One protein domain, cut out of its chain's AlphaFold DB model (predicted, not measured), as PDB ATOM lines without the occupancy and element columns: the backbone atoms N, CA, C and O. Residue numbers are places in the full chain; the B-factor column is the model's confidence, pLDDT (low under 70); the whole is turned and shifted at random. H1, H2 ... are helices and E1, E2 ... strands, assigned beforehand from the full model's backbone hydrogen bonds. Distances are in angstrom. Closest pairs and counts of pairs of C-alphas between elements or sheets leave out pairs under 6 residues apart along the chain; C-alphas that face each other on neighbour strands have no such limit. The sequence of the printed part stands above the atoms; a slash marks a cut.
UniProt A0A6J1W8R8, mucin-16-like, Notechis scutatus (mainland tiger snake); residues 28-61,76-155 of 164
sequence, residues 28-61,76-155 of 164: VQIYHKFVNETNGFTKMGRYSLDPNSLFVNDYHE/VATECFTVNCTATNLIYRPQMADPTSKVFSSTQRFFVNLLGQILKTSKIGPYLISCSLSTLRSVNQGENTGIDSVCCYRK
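This is residues 28 to 61 and 76 to 155 of the 164 residues of the protein "mucin-16-like" of Notechis scutatus (mainland tiger snake) (UniProt A0A6J1W8R8). A twisted sheet of three long strands is covered on one face by the long helix H3, which crosses it slantwise, while H1 and the unnamed stretch of residues 38 to 61 lie beyond the E1 edge. The little helix H2 sits at one end of H3. The printed part has 114 residues, with three named helices and three named strands in the order H1 E1 H2 H3 E2 E3; the sheet's order is E1 E3 E2, all antiparallel, and the class is mixed. It is compact, with a radius of gyration of the C-alphas of 13.6 A and spans of 38 by 30 by 23 A.

Begin at H1, residues 28 to 37, which is not on the sheet. Next look at the inner strand E3, residues 144 to 154, between the edge strands E1, residues 78 to 87, and E2, residues 128 to 139. Between E1 and E3, N 83 and O 149 are within hydrogen-bond range at 2.9 A; between E3 and E2, a hairpin, N 146 and O 137 are at 2.8 A. H3, residues 102 to 120, is on the sheet at a height of 8.0 A, over E3 and E2, and runs slantwise to the strands, at 47 degrees to E2 on the local plane. Its closest C-alphas to E2 are those of Gln 108 and Leu 133, 5.7 A apart. H3 touches H1 with residues 118 to 119 alone, the closest C-alphas being those of Glu 37 and Ile 118, 6.6 A apart; their lines are only just about perpendicular, at 71 degrees. H2, residues 94 to 97, only grazes the sheet and touches H3 only at the corner, where the closest C-alphas, of Met 96 and Phe 104, are 4.5 A apart. E1, H2 and H3, and E2 make a split strand-helix-strand unit, two strands running the same way with E3 between them, and its crossover is right-handed. In H1 and H3 every O i to N i+4 pair is within hydrogen-bond range; H2 is too short for such a pair.

Find C-alpha 28 at (208.801, 131.299, 191.319), where H1 begins; it runs 14.3 A. E1 spans 28.7 A. H3 starts at C-alpha 102, (184.544, 132.001, 215.072), and runs 26.5 A. E2 spans 29.3 A and E3 33.1 A, ending at C-alpha 154, (196.420, 145.312, 190.468).

The C-alphas farthest apart, of Ala 77 and Gln 141, are 40.3 A apart. Residues 62 to 75 are not printed, and C-alphas 61 and 76 are 28.7 A apart across this cut. Of the links printed whole, none is long. The mean pLDDT of the printed part is 93.8; look for low confidence at residue 76, the one printed residue under 70.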
ATOM      1  N   VAL A  28     207.530 131.791 190.765       94.19
ATOM      2  CA  VAL A  28     208.801 131.299 191.319       94.19
ATOM      3  C   VAL A  28     209.360 132.310 192.317       94.19
ATOM      4  O   VAL A  28     209.683 131.954 193.449       94.19
ATOM      5  N   GLN A  29     209.394 133.596 191.954       94.00
ATOM      6  CA  GLN A  29     209.807 134.649 192.892       94.00
ATOM      7  C   GLN A  29     208.887 134.731 194.113       94.00
ATOM      8  O   GLN A  29     209.370 134.930 195.228       94.00
ATOM      9  N   ILE A  30     207.574 134.570 193.927       95.81
ATOM     10  CA  ILE A  30     206.620 134.554 195.042       95.81
ATOM     11  C   ILE A  30     206.830 133.324 195.932       95.81
ATOM     12  O   ILE A  30     206.846 133.468 197.152       95.81
ATOM     13  N   TYR A  31     207.059 132.144 195.353       97.00
ATOM     14  CA  TYR A  31     207.387 130.932 196.105       97.00
ATOM     15  C   TYR A  31     208.620 131.137 196.993       97.00
ATOM     16  O   TYR A  31     208.531 130.999 198.213       97.00
ATOM     17  N   HIS A  32     209.745 131.576 196.420       96.62
ATOM     18  CA  HIS A  32     210.959 131.827 197.200       96.62
ATOM     19  C   HIS A  32     210.774 132.941 198.233       96.62
ATOM     20  O   HIS A  32     211.358 132.879 199.313       96.62
ATOM     21  N   LYS A  33     209.936 133.947 197.948       96.50
ATOM     22  CA  LYS A  33     209.586 134.973 198.934       96.50
ATOM     23  C   LYS A  33     208.941 134.346 200.168       96.50
ATOM     24  O   LYS A  33     209.349 134.671 201.277       96.50
ATOM     25  N   PHE A  34     207.988 133.432 199.989       96.56
ATOM     26  CA  PHE A  34     207.409 132.699 201.110       96.56
ATOM     27  C   PHE A  34     208.460 131.874 201.842       96.56
ATOM     28  O   PHE A  34     208.600 132.049 203.048       96.56
ATOM     29  N   VAL A  35     209.230 131.045 201.132       96.50
ATOM     30  CA  VAL A  35     210.280 130.192 201.718       96.50
ATOM     31  C   VAL A  35     211.254 131.003 202.580       96.50
ATOM     32  O   VAL A  35     211.512 130.635 203.727       96.50
ATOM     33  N   ASN A  36     211.732 132.141 202.073       95.62
ATOM     34  CA  ASN A  36     212.697 132.992 202.767       95.62
ATOM     35  C   ASN A  36     212.106 133.651 204.023       95.62
ATOM     36  O   ASN A  36     212.751 133.675 205.066       95.62
ATOM     37  N   GLU A  37     210.869 134.149 203.952       94.81
ATOM     38  CA  GLU A  37     210.214 134.850 205.072       94.81
ATOM     39  C   GLU A  37     209.695 133.897 206.166       94.81
ATOM     40  O   GLU A  37     209.267 134.335 207.232       94.81
ATOM     41  N   THR A  38     209.715 132.585 205.917       93.44
ATOM     42  CA  THR A  38     209.128 131.558 206.801       93.44
ATOM     43  C   THR A  38     210.127 130.477 207.212       93.44
ATOM     44  O   THR A  38     209.736 129.373 207.603       93.44
ATOM     45  N   ASN A  39     211.426 130.796 207.141       91.06
ATOM     46  CA  ASN A  39     212.523 129.901 207.511       91.06
ATOM     47  C   ASN A  39     212.425 128.538 206.801       91.06
ATOM     48  O   ASN A  39     212.253 127.493 207.434       91.06
ATOM     49  N   GLY A  40     212.454 128.555 205.468       94.19
ATOM     50  CA  GLY A  40     212.320 127.340 204.666       94.19
ATOM     51  C   GLY A  40     210.882 126.822 204.574       94.19
ATOM     52  O   GLY A  40     210.686 125.627 204.396       94.19
ATOM     53  N   PHE A  41     209.879 127.686 204.761       95.25
ATOM     54  CA  PHE A  41     208.465 127.293 204.806       95.25
ATOM     55  C   PHE A  41     208.111 126.264 205.882       95.25
ATOM     56  O   PHE A  41     207.181 125.478 205.744       95.25
ATOM     57  N   THR A  42     208.830 126.307 207.000       95.75
ATOM     58  CA  THR A  42     208.593 125.415 208.142       95.75
ATOM     59  C   THR A  42     207.735 126.065 209.224       95.75
ATOM     60  O   THR A  42     207.151 125.367 210.055       95.75
ATOM     61  N   LYS A  43     207.632 127.404 209.239       93.94
ATOM     62  CA  LYS A  43     206.926 128.130 210.298       93.94
ATOM     63  C   LYS A  43     206.260 129.412 209.813       93.94
ATOM     64  O   LYS A  43     206.875 130.261 209.176       93.94
ATOM     65  N   MET A  44     205.016 129.601 210.235       91.50
ATOM     66  CA  MET A  44     204.240 130.823 210.043       91.50
ATOM     67  C   MET A  44     203.668 131.287 211.386       91.50
ATOM     68  O   MET A  44     202.605 130.852 211.837       91.50
ATOM     69  N   GLY A  45     204.413 132.163 212.064       89.81
ATOM     70  CA  GLY A  45     204.101 132.621 213.419       89.81
ATOM     71  C   GLY A  45     204.000 131.456 214.409       89.81
ATOM     72  O   GLY A  45     205.009 130.835 214.736       89.81
ATOM     73  N   ARG A  46     202.791 131.161 214.904       92.38
ATOM     74  CA  ARG A  46     202.545 130.058 215.854       92.38
ATOM     75  C   ARG A  46     202.326 128.694 215.196       92.38
ATOM     76  O   ARG A  46     202.267 127.693 215.906       92.38
ATOM     77  N   TYR A  47     202.152 128.657 213.877       94.50
ATOM     78  CA  TYR A  47     201.885 127.416 213.166       94.50
ATOM     79  C   TYR A  47     203.158 126.843 212.560       94.50
ATOM     80  O   TYR A  47     203.940 127.563 211.935       94.50
ATOM     81  N   SER A  48     203.336 125.545 212.755       96.75
ATOM     82  CA  SER A  48     204.290 124.727 212.021       96.75
ATOM     83  C   SER A  48     203.668 124.351 210.685       96.75
ATOM     84  O   SER A  48     202.467 124.085 210.608       96.75
ATOM     85  N   LEU A  49     204.480 124.355 209.639       96.75
ATOM     86  CA  LEU A  49     204.058 124.088 208.272       96.75
ATOM     87  C   LEU A  49     204.772 122.857 207.729       96.75
ATOM     88  O   LEU A  49     205.908 122.574 208.109       96.75
ATOM     89  N   ASP A  50     204.106 122.148 206.825       96.69
ATOM     90  CA  ASP A  50     204.763 121.149 205.989       96.69
ATOM     91  C   ASP A  50     205.498 121.867 204.837       96.69
ATOM     92  O   ASP A  50     204.832 122.461 203.980       96.69
ATOM     93  N   PRO A  51     206.843 121.831 204.780       95.06
ATOM     94  CA  PRO A  51     207.611 122.521 203.743       95.06
ATOM     95  C   PRO A  51     207.320 121.993 202.331       95.06
ATOM     96  O   PRO A  51     207.454 122.737 201.361       95.06
ATOM     97  N   ASN A  52     206.849 120.749 202.201       94.88
ATOM     98  CA  ASN A  52     206.499 120.150 200.910       94.88
ATOM     99  C   ASN A  52     205.078 120.508 200.451       94.88
ATOM    100  O   ASN A  52     204.647 120.107 199.374       94.88
ATOM    101  N   SER A  53     204.333 121.257 201.268       95.75
ATOM    102  CA  SER A  53     202.936 121.595 200.997       95.75
ATOM    103  C   SER A  53     202.733 122.986 200.399       95.75
ATOM    104  O   SER A  53     201.595 123.313 200.070       95.75
ATOM    105  N   LEU A  54     203.782 123.811 200.264       97.00
ATOM    106  CA  LEU A  54     203.667 125.119 199.613       97.00
ATOM    107  C   LEU A  54     203.445 124.950 198.113       97.00
ATOM    108  O   LEU A  54     204.325 124.453 197.412       97.00
ATOM    109  N   PHE A  55     202.332 125.482 197.617       96.62
ATOM    110  CA  PHE A  55     202.098 125.680 196.190       96.62
ATOM    111  C   PHE A  55     201.724 127.134 195.913       96.62
ATOM    112  O   PHE A  55     200.854 127.694 196.581       96.62
ATOM    113  N   VAL A  56     202.353 127.736 194.901       96.12
ATOM    114  CA  VAL A  56     202.006 129.072 194.392       96.12
ATOM    115  C   VAL A  56     201.495 128.932 192.968       96.12
ATOM    116  O   VAL A  56     202.284 128.737 192.048       96.12
ATOM    117  N   ASN A  57     200.182 129.041 192.765       94.06
ATOM    118  CA  ASN A  57     199.559 128.868 191.448       94.06
ATOM    119  C   ASN A  57     200.058 127.596 190.727       94.06
ATOM    120  O   ASN A  57     200.621 127.663 189.626       94.06
ATOM    121  N   ASP A  58     199.927 126.470 191.437       91.12
ATOM    122  CA  ASP A  58     200.364 125.114 191.070       91.12
ATOM    123  C   ASP A  58     201.885 124.907 190.939       91.12
ATOM    124  O   ASP A  58     202.337 123.817 190.596       91.12
ATOM    125  N   TYR A  59     202.700 125.922 191.240       93.25
ATOM    126  CA  TYR A  59     204.156 125.791 191.281       93.25
ATOM    127  C   TYR A  59     204.662 125.329 192.651       93.25
ATOM    128  O   TYR A  59     204.311 125.918 193.676       93.25
ATOM    129  N   HIS A  60     205.542 124.329 192.627       94.31
ATOM    130  CA  HIS A  60     206.312 123.797 193.748       94.31
ATOM    131  C   HIS A  60     207.660 123.283 193.210       94.31
ATOM    132  O   HIS A  60     207.694 122.741 192.107       94.31
ATOM    133  N   GLU A  61     208.764 123.444 193.949       89.81
ATOM    134  CA  GLU A  61     210.119 123.140 193.441       89.81
ATOM    135  C   GLU A  61     210.319 121.674 193.033       89.81
ATOM    136  O   GLU A  61     210.978 121.406 192.031       89.81
ATOM    137  N   VAL A  76     191.821 142.309 182.393       64.19
ATOM    138  CA  VAL A  76     191.345 142.579 183.740       64.19
ATOM    139  C   VAL A  76     192.439 143.388 184.417       64.19
ATOM    140  O   VAL A  76     193.605 142.993 184.418       64.19
ATOM    141  N   ALA A  77     192.071 144.510 185.035       78.06
ATOM    142  CA  ALA A  77     192.997 145.349 185.800       78.06
ATOM    143  C   ALA A  77     193.502 144.686 187.110       78.06
ATOM    144  O   ALA A  77     194.100 145.332 187.974       78.06
ATOM    145  N   THR A  78     193.240 143.391 187.272       84.19
ATOM    146  CA  THR A  78     193.488 142.593 188.467       84.19
ATOM    147  C   THR A  78     193.930 141.202 188.042       84.19
ATOM    148  O   THR A  78     193.284 140.567 187.209       84.19
ATOM    149  N   GLU A  79     195.001 140.713 188.653       86.94
ATOM    150  CA  GLU A  79     195.459 139.333 188.531       86.94
ATOM    151  C   GLU A  79     195.431 138.681 189.919       86.94
ATOM    152  O   GLU A  79     195.760 139.321 190.920       86.94
ATOM    153  N   CYS A  80     194.986 137.426 189.988       91.69
ATOM    154  CA  CYS A  80     194.896 136.661 191.229       91.69
ATOM    155  C   CYS A  80     195.646 135.340 191.085       91.69
ATOM    156  O   CYS A  80     195.619 134.727 190.018       91.69
ATOM    157  N   PHE A  81     196.267 134.898 192.171       93.06
ATOM    158  CA  PHE A  81     197.020 133.653 192.252       93.06
ATOM    159  C   PHE A  81     196.695 132.913 193.548       93.06
ATOM    160  O   PHE A  81     196.308 133.528 194.547       93.06
ATOM    161  N   THR A  82     196.850 131.591 193.530       95.94
ATOM    162  CA  THR A  82     196.650 130.753 194.716       95.94
ATOM    163  C   THR A  82     197.934 130.616 195.526       95.94
ATOM    164  O   THR A  82     199.036 130.600 194.973       95.94
ATOM    165  N   VAL A  83     197.783 130.512 196.844       96.38
ATOM    166  CA  VAL A  83     198.829 130.085 197.777       96.38
ATOM    167  C   VAL A  83     198.212 129.025 198.671       96.38
ATOM    168  O   VAL A  83     197.305 129.329 199.445       96.38
ATOM    169  N   ASN A  84     198.695 127.795 198.551       96.69
ATOM    170  CA  ASN A  84     198.179 126.658 199.302       96.69
ATOM    171  C   ASN A  84     199.286 126.100 200.200       96.69
ATOM    172  O   ASN A  84     200.447 126.074 199.791       96.69
ATOM    173  N   CYS A  85     198.936 125.680 201.416       96.56
ATOM    174  CA  CYS A  85     199.851 125.040 202.359       96.56
ATOM    175  C   CYS A  85     199.126 124.156 203.376       96.56
ATOM    176  O   CYS A  85     197.903 124.156 203.463       96.56
ATOM    177  N   THR A  86     199.880 123.397 204.167       97.75
ATOM    178  CA  THR A  86     199.373 122.583 205.275       97.75
ATOM    179  C   THR A  86     200.040 123.004 206.578       97.75
ATOM    180  O   THR A  86     201.267 123.039 206.678       97.75
ATOM    181  N   ALA A  87     199.225 123.298 207.591       97.38
ATOM    182  CA  ALA A  87     199.673 123.501 208.960       97.38
ATOM    183  C   ALA A  87     199.612 122.178 209.734       97.38
ATOM    184  O   ALA A  87     198.555 121.550 209.824       97.38
ATOM    185  N   THR A  88     200.746 121.775 210.305       97.62
ATOM    186  CA  THR A  88     200.942 120.459 210.942       97.62
ATOM    187  C   THR A  88     200.641 120.444 212.437       97.62
ATOM    188  O   THR A  88     200.506 119.390 213.041       97.62
ATOM    189  N   ASN A  89     200.523 121.617 213.061       96.56
ATOM    190  CA  ASN A  89     200.122 121.758 214.464       96.56
ATOM    191  C   ASN A  89     198.755 122.450 214.619       96.56
ATOM    192  O   ASN A  89     198.436 122.977 215.687       96.56
ATOM    193  N   LEU A  90     197.961 122.480 213.546       96.31
ATOM    194  CA  LEU A  90     196.600 122.999 213.540       96.31
ATOM    195  C   LEU A  90     195.631 121.843 213.290       96.31
ATOM    196  O   LEU A  90     195.385 121.472 212.145       96.31
ATOM    197  N   ILE A  91     195.065 121.306 214.371       96.81
ATOM    198  CA  ILE A  91     194.049 120.250 214.304       96.81
ATOM    199  C   ILE A  91     192.796 120.791 213.617       96.81
ATOM    200  O   ILE A  91     192.231 121.807 214.048       96.81
ATOM    201  N   TYR A  92     192.343 120.087 212.584       98.00
ATOM    202  CA  TYR A  92     191.127 120.437 211.870       98.00
ATOM    203  C   TYR A  92     189.903 120.230 212.765       98.00
ATOM    204  O   TYR A  92     189.777 119.234 213.479       98.00
ATOM    205  N   ARG A  93     188.959 121.171 212.715       96.62
ATOM    206  CA  ARG A  93     187.689 121.080 213.447       96.62
ATOM    207  C   ARG A  93     186.521 121.266 212.489       96.62
ATOM    208  O   ARG A  93     186.643 122.089 211.589       96.62
ATOM    209  N   PRO A  94     185.358 120.624 212.705       96.44
ATOM    210  CA  PRO A  94     184.192 120.808 211.838       96.44
ATOM    211  C   PRO A  94     183.783 122.275 211.644       96.44
ATOM    212  O   PRO A  94     183.370 122.662 210.561       96.44
ATOM    213  N   GLN A  95     183.975 123.127 212.658       97.06
ATOM    214  CA  GLN A  95     183.697 124.565 212.564       97.06
ATOM    215  C   GLN A  95     184.587 125.277 211.530       97.06
ATOM    216  O   GLN A  95     184.211 126.325 211.023       97.06
ATOM    217  N   MET A  96     185.755 124.730 211.190       96.62
ATOM    218  CA  MET A  96     186.607 125.257 210.120       96.62
ATOM    219  C   MET A  96     186.006 125.048 208.722       96.62
ATOM    220  O   MET A  96     186.451 125.705 207.791       96.62
ATOM    221  N   ALA A  97     184.990 124.194 208.566       95.00
ATOM    222  CA  ALA A  97     184.229 124.085 207.320       95.00
ATOM    223  C   ALA A  97     183.196 125.211 207.145       95.00
ATOM    224  O   ALA A  97     182.685 125.401 206.048       95.00
ATOM    225  N   ASP A  98     182.859 125.924 208.224       95.25
ATOM    226  CA  ASP A  98     181.826 126.957 208.245       95.25
ATOM    227  C   ASP A  98     182.467 128.356 208.260       95.25
ATOM    228  O   ASP A  98     183.015 128.764 209.294       95.25
ATOM    229  N   PRO A  99     182.363 129.127 207.157       91.94
ATOM    230  CA  PRO A  99     182.924 130.471 207.068       91.94
ATOM    231  C   PRO A  99     182.384 131.457 208.111       91.94
ATOM    232  O   PRO A  99     183.043 132.447 208.431       91.94
ATOM    233  N   THR A 100     181.194 131.199 208.659       93.69
ATOM    234  CA  THR A 100     180.562 132.053 209.673       93.69
ATOM    235  C   THR A 100     181.049 131.749 211.089       93.69
ATOM    236  O   THR A 100     180.842 132.540 212.015       93.69
ATOM    237  N   SER A 101     181.760 130.633 211.278       97.38
ATOM    238  CA  SER A 101     182.225 130.226 212.592       97.38
ATOM    239  C   SER A 101     183.372 131.110 213.091       97.38
ATOM    240  O   SER A 101     184.247 131.575 212.349       97.38
ATOM    241  N   LYS A 102     183.434 131.289 214.417       96.88
ATOM    242  CA  LYS A 102     184.544 132.001 215.072       96.88
ATOM    243  C   LYS A 102     185.889 131.292 214.870       96.88
ATOM    244  O   LYS A 102     186.931 131.949 214.814       96.88
ATOM    245  N   VAL A 103     185.880 129.962 214.759       95.94
ATOM    246  CA  VAL A 103     187.096 129.151 214.568       95.94
ATOM    247  C   VAL A 103     187.668 129.379 213.171       95.94
ATOM    248  O   VAL A 103     188.863 129.647 213.044       95.94
ATOM    249  N   PHE A 104     186.817 129.365 212.144       95.81
ATOM    250  CA  PHE A 104     187.219 129.710 210.787       95.81
ATOM    251  C   PHE A 104     187.701 131.160 210.717       95.81
ATOM    252  O   PHE A 104     188.843 131.409 210.346       95.81
ATOM    253  N   SER A 105     186.881 132.113 211.174       94.88
ATOM    254  CA  SER A 105     187.178 133.548 211.075       94.88
ATOM    255  C   SER A 105     188.493 133.943 211.764       94.88
ATOM    256  O   SER A 105     189.247 134.772 211.247       94.88
ATOM    257  N   SER A 106     188.799 133.356 212.927       94.75
ATOM    258  CA  SER A 106     190.060 133.608 213.641       94.75
ATOM    259  C   SER A 106     191.271 133.004 212.926       94.75
ATOM    260  O   SER A 106     192.306 133.663 212.809       94.75
ATOM    261  N   THR A 107     191.131 131.790 212.394       93.69
ATOM    262  CA  THR A 107     192.176 131.106 211.621       93.69
ATOM    263  C   THR A 107     192.446 131.832 210.302       93.69
ATOM    264  O   THR A 107     193.595 132.166 210.014       93.69
ATOM    265  N   GLN A 108     191.393 132.186 209.561       94.00
ATOM    266  CA  GLN A 108     191.464 133.015 208.357       94.00
ATOM    267  C   GLN A 108     192.200 134.322 208.625       94.00
ATOM    268  O   GLN A 108     193.133 134.657 207.898       94.00
ATOM    269  N   ARG A 109     191.810 135.059 209.670       94.38
ATOM    270  CA  ARG A 109     192.437 136.346 209.994       94.38
ATOM    271  C   ARG A 109     193.940 136.199 210.215       94.38
ATOM    272  O   ARG A 109     194.698 137.047 209.756       94.38
ATOM    273  N   PHE A 110     194.367 135.140 210.900       93.94
ATOM    274  CA  PHE A 110     195.783 134.881 211.130       93.94
ATOM    275  C   PHE A 110     196.545 134.695 209.811       93.94
ATOM    276  O   PHE A 110     197.501 135.428 209.554       93.94
ATOM    277  N   PHE A 111     196.104 133.760 208.963       94.38
ATOM    278  CA  PHE A 111     196.810 133.447 207.718       94.38
ATOM    279  C   PHE A 111     196.755 134.601 206.719       94.38
ATOM    280  O   PHE A 111     197.793 134.987 206.195       94.38
ATOM    281  N   VAL A 112     195.596 135.234 206.525       94.38
ATOM    282  CA  VAL A 112     195.456 136.392 205.626       94.38
ATOM    283  C   VAL A 112     196.385 137.538 206.030       94.38
ATOM    284  O   VAL A 112     197.039 138.127 205.170       94.38
ATOM    285  N   ASN A 113     196.485 137.837 207.329       93.81
ATOM    286  CA  ASN A 113     197.382 138.886 207.808       93.81
ATOM    287  C   ASN A 113     198.846 138.560 207.502       93.81
ATOM    288  O   ASN A 113     199.579 139.438 207.050       93.81
ATOM    289  N   LEU A 114     199.262 137.314 207.725       94.06
ATOM    290  CA  LEU A 114     200.643 136.898 207.511       94.06
ATOM    291  C   LEU A 114     201.010 136.833 206.023       94.06
ATOM    292  O   LEU A 114     202.043 137.371 205.629       94.06
ATOM    293  N   LEU A 115     200.133 136.269 205.185       95.25
ATOM    294  CA  LEU A 115     200.278 136.290 203.725       95.25
ATOM    295  C   LEU A 115     200.412 137.734 203.222       95.25
ATOM    296  O   LEU A 115     201.318 138.051 202.454       95.25
ATOM    297  N   GLY A 116     199.554 138.632 203.714       94.69
ATOM    298  CA  GLY A 116     199.613 140.050 203.385       94.69
ATOM    299  C   GLY A 116     200.925 140.713 203.811       94.69
ATOM    300  O   GLY A 116     201.467 141.511 203.052       94.69
ATOM    301  N   GLN A 117     201.462 140.391 204.992       94.56
ATOM    302  CA  GLN A 117     202.753 140.919 205.457       94.56
ATOM    303  C   GLN A 117     203.912 140.469 204.561       94.56
ATOM    304  O   GLN A 117     204.693 141.309 204.114       94.56
ATOM    305  N   ILE A 118     203.977 139.177 204.236       95.44
ATOM    306  CA  ILE A 118     205.016 138.602 203.368       95.44
ATOM    307  C   ILE A 118     204.949 139.212 201.961       95.44
ATOM    308  O   ILE A 118     205.963 139.611 201.386       95.44
ATOM    309  N   LEU A 119     203.747 139.335 201.397       95.56
ATOM    310  CA  LEU A 119     203.577 139.838 200.036       95.56
ATOM    311  C   LEU A 119     203.789 141.349 199.925       95.56
ATOM    312  O   LEU A 119     204.274 141.809 198.892       95.56
ATOM    313  N   LYS A 120     203.505 142.131 200.973       94.94
ATOM    314  CA  LYS A 120     203.796 143.577 200.997       94.94
ATOM    315  C   LYS A 120     205.281 143.893 200.831       94.94
ATOM    316  O   LYS A 120     205.606 144.954 200.312       94.94
ATOM    317  N   THR A 121     206.168 142.981 201.220       94.06
ATOM    318  CA  THR A 121     207.624 143.132 201.062       94.06
ATOM    319  C   THR A 121     208.151 142.490 199.769       94.06
ATOM    320  O   THR A 121     209.360 142.361 199.581       94.06
ATOM    321  N   SER A 122     207.260 142.062 198.871       92.81
ATOM    322  CA  SER A 122     207.590 141.550 197.535       92.81
ATOM    323  C   SER A 122     207.471 142.640 196.461       92.81
ATOM    324  O   SER A 122     206.940 143.724 196.708       92.81
ATOM    325  N   LYS A 123     207.882 142.335 195.224       89.94
ATOM    326  CA  LYS A 123     207.751 143.267 194.089       89.94
ATOM    327  C   LYS A 123     206.296 143.605 193.731       89.94
ATOM    328  O   LYS A 123     206.045 144.680 193.193       89.94
ATOM    329  N   ILE A 124     205.343 142.717 194.032       90.81
ATOM    330  CA  ILE A 124     203.908 142.986 193.832       90.81
ATOM    331  C   ILE A 124     203.273 143.709 195.027       90.81
ATOM    332  O   ILE A 124     202.128 144.140 194.935       90.81
ATOM    333  N   GLY A 125     204.002 143.870 196.138       92.75
ATOM    334  CA  GLY A 125     203.506 144.442 197.390       92.75
ATOM    335  C   GLY A 125     202.791 145.790 197.245       92.75
ATOM    336  O   GLY A 125     201.668 145.906 197.738       92.75
ATOM    337  N   PRO A 126     203.350 146.777 196.513       91.94
ATOM    338  CA  PRO A 126     202.686 148.063 196.267       91.94
ATOM    339  C   PRO A 126     201.351 147.962 195.511       91.94
ATOM    340  O   PRO A 126     200.555 148.900 195.530       91.94
ATOM    341  N   TYR A 127     201.109 146.839 194.837       91.19
ATOM    342  CA  TYR A 127     199.935 146.589 194.002       91.19
ATOM    343  C   TYR A 127     198.968 145.581 194.629       91.19
ATOM    344  O   TYR A 127     197.902 145.341 194.061       91.19
ATOM    345  N   LEU A 128     199.321 144.988 195.774       92.31
ATOM    346  CA  LEU A 128     198.507 143.990 196.457       92.31
ATOM    347  C   LEU A 128     197.159 144.603 196.861       92.31
ATOM    348  O   LEU A 128     197.108 145.615 197.558       92.31
ATOM    349  N   ILE A 129     196.066 143.981 196.422       92.62
ATOM    350  CA  ILE A 129     194.700 144.386 196.774       92.62
ATOM    351  C   ILE A 129     194.317 143.705 198.081       92.62
ATOM    352  O   ILE A 129     193.983 144.362 199.066       92.62
ATOM    353  N   SER A 130     194.374 142.377 198.089       92.88
ATOM    354  CA  SER A 130     194.001 141.562 199.237       92.88
ATOM    355  C   SER A 130     194.516 140.138 199.083       92.88
ATOM    356  O   SER A 130     194.807 139.674 197.980       92.88
ATOM    357  N   CYS A 131     194.589 139.446 200.213       94.44
ATOM    358  CA  CYS A 131     194.529 137.996 200.252       94.44
ATOM    359  C   CYS A 131     193.258 137.597 200.993       94.44
ATOM    360  O   CYS A 131     192.853 138.264 201.947       94.44
ATOM    361  N   SER A 132     192.643 136.508 200.572       92.50
ATOM    362  CA  SER A 132     191.568 135.840 201.288       92.50
ATOM    363  C   SER A 132     191.925 134.371 201.443       92.50
ATOM    364  O   SER A 132     192.565 133.774 200.580       92.50
ATOM    365  N   LEU A 133     191.519 133.790 202.567       84.94
ATOM    366  CA  LEU A 133     191.558 132.347 202.732       84.94
ATOM    367  C   LEU A 133     190.316 131.789 202.032       84.94
ATOM    368  O   LEU A 133     189.207 132.239 202.321       84.94
ATOM    369  N   SER A 134     190.500 130.885 201.073       76.12
ATOM    370  CA  SER A 134     189.395 130.292 200.321       76.12
ATOM    371  C   SER A 134     188.783 129.124 201.081       76.12
ATOM    372  O   SER A 134     187.563 129.077 201.212       76.12
ATOM    373  N   THR A 135     189.599 128.210 201.619       92.00
ATOM    374  CA  THR A 135     189.108 127.069 202.406       92.00
ATOM    375  C   THR A 135     190.102 126.607 203.476       92.00
ATOM    376  O   THR A 135     191.319 126.754 203.330       92.00
ATOM    377  N   LEU A 136     189.567 126.034 204.561       96.50
ATOM    378  CA  LEU A 136     190.309 125.193 205.502       96.50
ATOM    379  C   LEU A 136     189.856 123.750 205.291       96.50
ATOM    380  O   LEU A 136     188.657 123.472 205.315       96.50
ATOM    381  N   ARG A 137     190.796 122.829 205.091       96.31
ATOM    382  CA  ARG A 137     190.504 121.424 204.780       96.31
ATOM    383  C   ARG A 137     191.134 120.490 205.796       96.31
ATOM    384  O   ARG A 137     192.236 120.734 206.276       96.31
ATOM    385  N   SER A 138     190.448 119.387 206.068       97.31
ATOM    386  CA  SER A 138     191.023 118.277 206.823       97.31
ATOM    387  C   SER A 138     192.133 117.615 206.006       97.31
ATOM    388  O   SER A 138     191.929 117.287 204.837       97.31
ATOM    389  N   VAL A 139     193.299 117.422 206.618       97.50
ATOM    390  CA  VAL A 139     194.426 116.659 206.065       97.50
ATOM    391  C   VAL A 139     194.821 115.605 207.093       97.50
ATOM    392  O   VAL A 139     194.736 115.857 208.294       97.50
ATOM    393  N   ASN A 140     195.224 114.416 206.636       95.75
ATOM    394  CA  ASN A 140     195.608 113.293 207.502       95.75
ATOM    395  C   ASN A 140     194.558 113.014 208.588       95.75
ATOM    396  O   ASN A 140     194.831 113.112 209.777       95.75
ATOM    397  N   GLN A 141     193.315 112.753 208.167       95.38
ATOM    398  CA  GLN A 141     192.190 112.463 209.072       95.38
ATOM    399  C   GLN A 141     191.896 113.571 210.109       95.38
ATOM    400  O   GLN A 141     191.200 113.339 211.093       95.38
ATOM    401  N   GLY A 142     192.360 114.799 209.858       93.81
ATOM    402  CA  GLY A 142     192.100 115.974 210.688       93.81
ATOM    403  C   GLY A 142     193.208 116.302 211.682       93.81
ATOM    404  O   GLY A 142     193.087 117.290 212.407       93.81
ATOM    405  N   GLU A 143     194.299 115.537 211.687       96.69
ATOM    406  CA  GLU A 143     195.506 115.872 212.448       96.69
ATOM    407  C   GLU A 143     196.149 117.168 211.941       96.69
ATOM    408  O   GLU A 143     196.678 117.952 212.723       96.69
ATOM    409  N   ASN A 144     196.023 117.435 210.640       97.69
ATOM    410  CA  ASN A 144     196.557 118.622 209.992       97.69
ATOM    411  C   ASN A 144     195.436 119.428 209.329       97.69
ATOM    412  O   ASN A 144     194.378 118.898 208.973       97.69
ATOM    413  N   THR A 145     195.699 120.713 209.096       97.88
ATOM    414  CA  THR A 145     194.776 121.593 208.371       97.88
ATOM    415  C   THR A 145     195.431 122.113 207.101       97.88
ATOM    416  O   THR A 145     196.429 122.831 207.153       97.88
ATOM    417  N   GLY A 146     194.838 121.769 205.960       97.50
ATOM    418  CA  GLY A 146     195.133 122.389 204.674       97.50
ATOM    419  C   GLY A 146     194.528 123.789 204.604       97.50
ATOM    420  O   GLY A 146     193.402 124.008 205.049       97.50
ATOM    421  N   ILE A 147     195.282 124.730 204.061       96.75
ATOM    422  CA  ILE A 147     194.952 126.144 203.931       96.75
ATOM    423  C   ILE A 147     195.073 126.490 202.456       96.75
ATOM    424  O   ILE A 147     196.176 126.503 201.915       96.75
ATOM    425  N   ASP A 148     193.949 126.807 201.828       96.44
ATOM    426  CA  ASP A 148     193.932 127.329 200.468       96.44
ATOM    427  C   ASP A 148     193.643 128.823 200.536       96.44
ATOM    428  O   ASP A 148     192.756 129.268 201.268       96.44
ATOM    429  N   SER A 149     194.417 129.626 199.815       96.19
ATOM    430  CA  SER A 149     194.275 131.081 199.809       96.19
ATOM    431  C   SER A 149     194.377 131.634 198.398       96.19
ATOM    432  O   SER A 149     195.044 131.070 197.534       96.19
ATOM    433  N   VAL A 150     193.727 132.772 198.174       96.12
ATOM    434  CA  VAL A 150     193.802 133.530 196.927       96.12
ATOM    435  C   VAL A 150     194.296 134.927 197.254       96.12
ATOM    436  O   VAL A 150     193.743 135.605 198.117       96.12
ATOM    437  N   CYS A 151     195.332 135.370 196.554       95.19
ATOM    438  CA  CYS A 151     195.844 136.726 196.645       95.19
ATOM    439  C   CYS A 151     195.661 137.426 195.304       95.19
ATOM    440  O   CYS A 151     195.962 136.862 194.255       95.19
ATOM    441  N   CYS A 152     195.172 138.661 195.343       93.25
ATOM    442  CA  CYS A 152     194.903 139.470 194.165       93.25
ATOM    443  C   CYS A 152     195.707 140.765 194.219       93.25
ATOM    444  O   CYS A 152     195.837 141.395 195.273       93.25
ATOM    445  N   TYR A 153     196.220 141.189 193.072       90.19
ATOM    446  CA  TYR A 153     196.968 142.431 192.928       90.19
ATOM    447  C   TYR A 153     196.558 143.161 191.647       90.19
ATOM    448  O   TYR A 153     196.063 142.561 190.691       90.19
ATOM    449  N   ARG A 154     196.723 144.485 191.639       87.19
ATOM    450  CA  ARG A 154     196.420 145.312 190.468       87.19
ATOM    451  C   ARG A 154     197.444 145.053 189.372       87.19
ATOM    452  O   ARG A 154     198.646 145.137 189.614       87.19
ATOM    453  N   LYS A 155     196.957 144.828 188.158       80.88
ATOM    454  CA  LYS A 155     197.746 144.764 186.926       80.88
ATOM    455  C   LYS A 155     197.229 145.833 185.975       80.88
ATOM    456  O   LYS A 155     196.031 146.081 185.926       80.88
TER     457      LYS A 155